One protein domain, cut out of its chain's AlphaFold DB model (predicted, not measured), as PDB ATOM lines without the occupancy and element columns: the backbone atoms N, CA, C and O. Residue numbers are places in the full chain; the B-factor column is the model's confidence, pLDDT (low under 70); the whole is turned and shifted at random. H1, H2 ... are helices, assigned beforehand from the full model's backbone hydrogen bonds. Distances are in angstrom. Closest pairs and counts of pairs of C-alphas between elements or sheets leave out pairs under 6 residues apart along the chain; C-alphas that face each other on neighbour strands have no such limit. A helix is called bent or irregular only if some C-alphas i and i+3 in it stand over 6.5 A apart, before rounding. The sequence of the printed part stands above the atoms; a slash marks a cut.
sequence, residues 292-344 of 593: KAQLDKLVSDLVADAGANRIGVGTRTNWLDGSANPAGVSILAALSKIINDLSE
ATOM      1  N   LYS A 292     242.560 234.867 146.336       89.06
ATOM      2  CA  LYS A 292     243.140 233.743 147.085       89.06
ATOM      3  C   LYS A 292     242.436 233.544 148.428       89.06
ATOM      4  O   LYS A 292     241.959 232.447 148.691       89.06
ATOM      5  N   ALA A 293     242.338 234.590 149.249       85.06
ATOM      6  CA  ALA A 293     241.732 234.492 150.576       85.06
ATOM      7  C   ALA A 293     240.240 234.114 150.513       85.06
ATOM      8  O   ALA A 293     239.757 233.381 151.370       85.06
ATOM      9  N   GLN A 294     239.524 234.548 149.470       86.88
ATOM     10  CA  GLN A 294     238.155 234.120 149.183       86.88
ATOM     11  C   GLN A 294     238.059 232.633 148.827       86.88
ATOM     12  O   GLN A 294     237.207 231.945 149.379       86.88
ATOM     13  N   LEU A 295     238.929 232.118 147.952       86.75
ATOM     14  CA  LEU A 295     238.944 230.695 147.591       86.75
ATOM     15  C   LEU A 295     239.371 229.809 148.768       86.75
ATOM     16  O   LEU A 295     238.692 228.827 149.059       86.75
ATOM     17  N   ASP A 296     240.439 230.183 149.482       87.50
ATOM     18  CA  ASP A 296     240.896 229.490 150.693       87.50
ATOM     19  C   ASP A 296     239.760 229.420 151.730       87.50
ATOM     20  O   ASP A 296     239.493 228.365 152.311       87.50
ATOM     21  N   LYS A 297     239.055 230.542 151.940       82.25
ATOM     22  CA  LYS A 297     237.936 230.617 152.878       82.25
ATOM     23  C   LYS A 297     236.709 229.861 152.386       82.25
ATOM     24  O   LYS A 297     236.076 229.223 153.210       82.25
ATOM     25  N   LEU A 298     236.390 229.868 151.092       83.12
ATOM     26  CA  LEU A 298     235.306 229.056 150.529       83.12
ATOM     27  C   LEU A 298     235.571 227.567 150.773       83.12
ATOM     28  O   LEU A 298     234.688 226.876 151.266       83.12
ATOM     29  N   VAL A 299     236.787 227.083 150.503       84.31
ATOM     30  CA  VAL A 299     237.164 225.685 150.767       84.31
ATOM     31  C   VAL A 299     237.081 225.366 152.262       84.31
ATOM     32  O   VAL A 299     236.417 224.404 152.638       84.31
ATOM     33  N   SER A 300     237.682 226.195 153.121       83.81
ATOM     34  CA  SER A 300     237.631 226.021 154.581       83.81
ATOM     35  C   SER A 300     236.192 226.032 155.120       83.81
ATOM     36  O   SER A 300     235.806 225.184 155.925       83.81
ATOM     37  N   ASP A 301     235.365 226.953 154.623       80.25
ATOM     38  CA  ASP A 301     233.995 227.150 155.082       80.25
ATOM     39  C   ASP A 301     233.030 226.066 154.594       80.25
ATOM     40  O   ASP A 301     232.060 225.813 155.306       80.25
ATOM     41  N   LEU A 302     233.272 225.446 153.427       78.50
ATOM     42  CA  LEU A 302     232.487 224.317 152.901       78.50
ATOM     43  C   LEU A 302     232.894 222.966 153.509       78.50
ATOM     44  O   LEU A 302     232.046 222.083 153.608       78.50
ATOM     45  N   VAL A 303     234.171 222.792 153.872       76.81
ATOM     46  CA  VAL A 303     234.682 221.554 154.492       76.81
ATOM     47  C   VAL A 303     234.306 221.467 155.974       76.81
ATOM     48  O   VAL A 303     234.117 220.368 156.486       76.81
ATOM     49  N   ALA A 304     234.166 222.604 156.660       71.75
ATOM     50  CA  ALA A 304     233.667 222.651 158.032       71.75
ATOM     51  C   ALA A 304     232.170 222.294 158.132       71.75
ATOM     52  O   ALA A 304     231.391 222.572 157.222       71.75
ATOM     53  N   ASP A 305     231.744 221.808 159.300       62.59
ATOM     54  CA  ASP A 305     230.345 221.471 159.632       62.59
ATOM     55  C   ASP A 305     229.347 222.629 159.373       62.59
ATOM     56  O   ASP A 305     228.181 222.438 159.020       62.59
ATOM     57  N   ALA A 306     229.816 223.878 159.474       65.69
ATOM     58  CA  ALA A 306     229.031 225.070 159.147       65.69
ATOM     59  C   ALA A 306     228.724 225.230 157.639       65.69
ATOM     60  O   ALA A 306     227.814 225.979 157.276       65.69
ATOM     61  N   GLY A 307     229.441 224.536 156.751       73.38
ATOM     62  CA  GLY A 307     229.317 224.657 155.296       73.38
ATOM     63  C   GLY A 307     227.920 224.346 154.769       73.38
ATOM     64  O   GLY A 307     227.421 225.051 153.891       73.38
ATOM     65  N   ALA A 308     227.236 223.371 155.377       71.06
ATOM     66  CA  ALA A 308     225.845 223.046 155.066       71.06
ATOM     67  C   ALA A 308     224.901 224.244 155.303       71.06
ATOM     68  O   ALA A 308     224.060 224.561 154.458       71.06
ATOM     69  N   ASN A 309     225.076 224.970 156.411       73.81
ATOM     70  CA  ASN A 309     224.284 226.166 156.712       73.81
ATOM     71  C   ASN A 309     224.599 227.303 155.721       73.81
ATOM     72  O   ASN A 309     223.686 227.941 155.195       73.81
ATOM     73  N   ARG A 310     225.883 227.503 155.400       77.69
ATOM     74  CA  ARG A 310     226.371 228.590 154.530       77.69
ATOM     75  C   ARG A 310     225.880 228.514 153.087       77.69
ATOM     76  O   ARG A 310     225.652 229.565 152.487       77.69
ATOM     77  N   ILE A 311     225.662 227.305 152.560       77.25
ATOM     78  CA  ILE A 311     225.070 227.074 151.226       77.25
ATOM     79  C   ILE A 311     223.543 226.853 151.260       77.25
ATOM     80  O   ILE A 311     222.938 226.578 150.228       77.25
ATOM     81  N   GLY A 312     222.895 226.993 152.424       70.81
ATOM     82  CA  GLY A 312     221.435 226.915 152.560       70.81
ATOM     83  C   GLY A 312     220.840 225.500 152.613       70.81
ATOM     84  O   GLY A 312     219.627 225.354 152.480       70.81
ATOM     85  N   VAL A 313     221.657 224.467 152.843       67.31
ATOM     86  CA  VAL A 313     221.222 223.069 153.068       67.31
ATOM     87  C   VAL A 313     221.255 222.678 154.554       67.31
ATOM     88  O   VAL A 313     221.330 221.501 154.893       67.31
ATOM     89  N   GLY A 314     221.217 223.684 155.431       64.62
ATOM     90  CA  GLY A 314     221.325 223.546 156.879       64.62
ATOM     91  C   GLY A 314     220.172 222.803 157.558       64.62
ATOM     92  O   GLY A 314     219.248 222.290 156.921       64.62
ATOM     93  N   THR A 315     220.241 222.762 158.889       61.12
ATOM     94  CA  THR A 315     219.361 221.968 159.759       61.12
ATOM     95  C   THR A 315     217.877 222.148 159.429       61.12
ATOM     96  O   THR A 315     217.315 223.231 159.586       61.12
ATOM     97  N   ARG A 316     217.211 221.062 159.021       61.19
ATOM     98  CA  ARG A 316     215.749 221.012 158.906       61.19
ATOM     99  C   ARG A 316     215.180 220.479 160.216       61.19
ATOM    100  O   ARG A 316     215.368 219.309 160.538       61.19
ATOM    101  N   THR A 317     214.499 221.346 160.960       57.25
ATOM    102  CA  THR A 317     213.842 221.014 162.237       57.25
ATOM    103  C   THR A 317     212.676 220.045 162.076       57.25
ATOM    104  O   THR A 317     212.414 219.275 162.988       57.25
ATOM    105  N   ASN A 318     212.026 220.046 160.909       58.09
ATOM    106  CA  ASN A 318     210.882 219.190 160.601       58.09
ATOM    107  C   ASN A 318     211.237 218.240 159.444       58.09
ATOM    108  O   ASN A 318     210.704 218.375 158.339       58.09
ATOM    109  N   TRP A 319     212.171 217.308 159.665       63.56
ATOM    110  CA  TRP A 319     212.203 216.100 158.831       63.56
ATOM    111  C   TRP A 319     210.990 215.220 159.190       63.56
ATOM    112  O   TRP A 319     210.296 215.498 160.170       63.56
ATOM    113  N   LEU A 320     210.670 214.240 158.338       59.09
ATOM    114  CA  LEU A 320     209.471 213.392 158.430       59.09
ATOM    115  C   LEU A 320     209.192 212.969 159.884       59.09
ATOM    116  O   LEU A 320     210.124 212.566 160.562       59.09
ATOM    117  N   ASP A 321     207.931 213.087 160.327       58.28
ATOM    118  CA  ASP A 321     207.417 212.911 161.708       58.28
ATOM    119  C   ASP A 321     207.757 213.978 162.776       58.28
ATOM    120  O   ASP A 321     207.105 214.005 163.819       58.28
ATOM    121  N   GLY A 322     208.652 214.930 162.495       59.84
ATOM    122  CA  GLY A 322     209.089 215.949 163.463       59.84
ATOM    123  C   GLY A 322     210.414 215.615 164.153       59.84
ATOM    124  O   GLY A 322     210.907 216.411 164.951       59.84
ATOM    125  N   SER A 323     211.025 214.477 163.811       58.53
ATOM    126  CA  SER A 323     212.420 214.174 164.122       58.53
ATOM    127  C   SER A 323     213.365 215.261 163.581       58.53
ATOM    128  O   SER A 323     213.349 215.596 162.393       58.53
ATOM    129  N   ALA A 324     214.240 215.793 164.437       58.19
ATOM    130  CA  ALA A 324     215.262 216.750 164.021       58.19
ATOM    131  C   ALA A 324     216.369 216.064 163.199       58.19
ATOM    132  O   ALA A 324     216.959 215.069 163.631       58.19
ATOM    133  N   ASN A 325     216.712 216.631 162.039       60.66
ATOM    134  CA  ASN A 325     217.952 216.273 161.348       60.66
ATOM    135  C   ASN A 325     219.156 216.773 162.187       60.66
ATOM    136  O   ASN A 325     219.068 217.888 162.712       60.66
ATOM    137  N   PRO A 326     220.275 216.031 162.329       56.47
ATOM    138  CA  PRO A 326     221.414 216.475 163.117       56.47
ATOM    139  C   PRO A 326     221.976 217.766 162.533       56.47
ATOM    140  O   PRO A 326     222.121 217.912 161.317       56.47
ATOM    141  N   ALA A 327     222.272 218.720 163.408       52.62
ATOM    142  CA  ALA A 327     222.865 219.980 163.000       52.62
ATOM    143  C   ALA A 327     224.282 219.760 162.442       52.62
ATOM    144  O   ALA A 327     225.047 218.961 162.978       52.62
ATOM    145  N   GLY A 328     224.640 220.512 161.398       55.84
ATOM    146  CA  GLY A 328     226.033 220.675 160.962       55.84
ATOM    147  C   GLY A 328     226.653 219.544 160.132       55.84
ATOM    148  O   GLY A 328     227.839 219.602 159.849       55.84
ATOM    149  N   VAL A 329     225.906 218.527 159.702       57.00
ATOM    150  CA  VAL A 329     226.466 217.480 158.825       57.00
ATOM    151  C   VAL A 329     226.407 217.855 157.340       57.00
ATOM    152  O   VAL A 329     225.440 218.453 156.866       57.00
ATOM    153  N   SER A 330     227.451 217.482 156.590       64.38
ATOM    154  CA  SER A 330     227.563 217.708 155.140       64.38
ATOM    155  C   SER A 330     226.412 217.067 154.347       64.38
ATOM    156  O   SER A 330     225.754 216.149 154.831       64.38
ATOM    157  N   ILE A 331     226.202 217.485 153.087       66.50
ATOM    158  CA  ILE A 331     225.173 216.902 152.193       66.50
ATOM    159  C   ILE A 331     225.255 215.368 152.152       66.50
ATOM    160  O   ILE A 331     224.225 214.700 152.180       66.50
ATOM    161  N   LEU A 332     226.469 214.810 152.122       70.12
ATOM    162  CA  LEU A 332     226.685 213.363 152.127       70.12
ATOM    163  C   LEU A 332     226.190 212.723 153.425       70.12
ATOM    164  O   LEU A 332     225.447 211.753 153.364       70.12
ATOM    165  N   ALA A 333     226.529 213.285 154.584       68.81
ATOM    166  CA  ALA A 333     226.093 212.755 155.872       68.81
ATOM    167  C   ALA A 333     224.586 212.976 156.134       68.81
ATOM    168  O   ALA A 333     223.942 212.119 156.737       68.81
ATOM    169  N   ALA A 334     223.990 214.052 155.607       69.38
ATOM    170  CA  ALA A 334     222.538 214.234 155.587       69.38
ATOM    171  C   ALA A 334     221.841 213.168 154.716       69.38
ATOM    172  O   ALA A 334     220.863 212.567 155.155       69.38
ATOM    173  N   LEU A 335     222.367 212.872 153.520       73.81
ATOM    174  CA  LEU A 335     221.864 211.788 152.665       73.81
ATOM    175  C   LEU A 335     222.059 210.408 153.310       73.81
ATOM    176  O   LEU A 335     221.130 209.606 153.298       73.81
ATOM    177  N   SER A 336     223.215 210.142 153.924       76.44
ATOM    178  CA  SER A 336     223.455 208.912 154.685       76.44
ATOM    179  C   SER A 336     222.472 208.760 155.842       76.44
ATOM    180  O   SER A 336     221.973 207.660 156.048       76.44
ATOM    181  N   LYS A 337     222.120 209.840 156.557       72.88
ATOM    182  CA  LYS A 337     221.066 209.758 157.573       72.88
ATOM    183  C   LYS A 337     219.700 209.476 156.956       72.88
ATOM    184  O   LYS A 337     219.012 208.610 157.465       72.88
ATOM    185  N   ILE A 338     219.321 210.130 155.857       74.75
ATOM    186  CA  ILE A 338     218.053 209.832 155.165       74.75
ATOM    187  C   ILE A 338     217.984 208.347 154.768       74.75
ATOM    188  O   ILE A 338     216.948 207.715 154.949       74.75
ATOM    189  N   ILE A 339     219.087 207.776 154.277       76.62
ATOM    190  CA  ILE A 339     219.194 206.347 153.951       76.62
ATOM    191  C   ILE A 339     219.071 205.480 155.213       76.62
ATOM    192  O   ILE A 339     218.358 204.480 155.181       76.62
ATOM    193  N   ASN A 340     219.702 205.869 156.323       75.50
ATOM    194  CA  ASN A 340     219.594 205.153 157.596       75.50
ATOM    195  C   ASN A 340     218.156 205.210 158.148       75.50
ATOM    196  O   ASN A 340     217.560 204.167 158.361       75.50
ATOM    197  N   ASP A 341     217.553 206.396 158.269       74.75
ATOM    198  CA  ASP A 341     216.180 206.606 158.762       74.75
ATOM    199  C   ASP A 341     215.122 205.846 157.942       74.75
ATOM    200  O   ASP A 341     214.093 205.436 158.478       74.75
ATOM    201  N   LEU A 342     215.354 205.679 156.633       74.25
ATOM    202  CA  LEU A 342     214.490 204.911 155.730       74.25
ATOM    203  C   LEU A 342     214.780 203.400 155.735       74.25
ATOM    204  O   LEU A 342     213.961 202.638 155.224       74.25
ATOM    205  N   SER A 343     215.914 202.965 156.296       71.44
ATOM    206  CA  SER A 343     216.285 201.549 156.468       71.44
ATOM    207  C   SER A 343     216.201 201.057 157.919       71.44
ATOM    208  O   SER A 343     216.437 199.880 158.184       71.44
ATOM    209  N   GLU A 344     215.804 201.916 158.863       70.94
ATOM    210  CA  GLU A 344     215.357 201.492 160.187       70.94
ATOM    211  C   GLU A 344     214.079 200.640 160.069       70.94
ATOM    212  O   GLU A 344     213.141 200.979 159.345       70.94
TER     213      GLU A 344
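What this domain is: This is residues 292 to 344 of the 593 residues of an uncharacterized protein of Deltaproteobacteria bacterium (UniProt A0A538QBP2). Two helices, H1 and H3, follow each other roughly end to end along one loose rod, both pointing much the same way along its length, with the short helix H2 near the rod's middle between them. From H2 a long link without a named element runs out alongside H3, turns near residues 320 to 322 and folds back to the beginning of H3, while residues 292 to 297 of H1 stick out at the other end. The printed part has 53 residues with three named helices, H1, H2 and H3 in that order, and no named strand; the class is all helix. The whole is loose, with a radius of gyration of the C-alphas of 13.1 A, and the C-alphas span 44 by 18 by 11 A.

How they stand to each other: Start at the first printed residue, with H1, residues 292 to 303; its residues 292 to 297 stand free. Go on through a tight link of 3 residues to H2, residues 307 to 310. H1 and H2 touch only at the corner by their link, H1 with residues 301 to 302 alone; their closest C-alphas are those of Asp 301 and Gly 307, 5.3 A apart. A long link of 20 residues then leads to H3, residues 331 to 343. H2 and H3 are close but not clearly touching: look at Ala 308 and Ile 331, whose C-alphas, the closest of the two helices, are 6.8 A apart. H1 and H3 are apart, and H3 touches no helix. In H1 and H3 every O i to N i+4 pair is within hydrogen-bond range; H2 is too short for such a pair, and its one O i to N i+3 pair is within range.

Where its parts are: Find C-alpha 292 at (243.140, 233.743, 147.085); from there H1 runs 16.6 A to C-alpha 303 at (234.682, 221.554, 154.492). H2 has four residues, from Gly 307 to Arg 310. Look next for C-alpha 331 at (225.173, 216.902, 152.193), where H3, the longest helix with 13 residues, begins; it runs 18.2 A to C-alpha 343 at (216.285, 201.549, 156.468). No helix is bent or irregular.

The domain as a whole: The outline is a rod, and its two C-alphas farthest apart are those of Lys 292 and Glu 344, 44.5 A. The printed part has no cut. Along residues 311 to 330, which hold no named element, you will find C-alphas lying 4 to 19 A from the mean of all C-alphas. Read the B-factor column for the model's confidence: the mean pLDDT of the printed part is 70.5, and 23 residues are under 70, namely 305 to 306, 313 to 331 and 333 to 334.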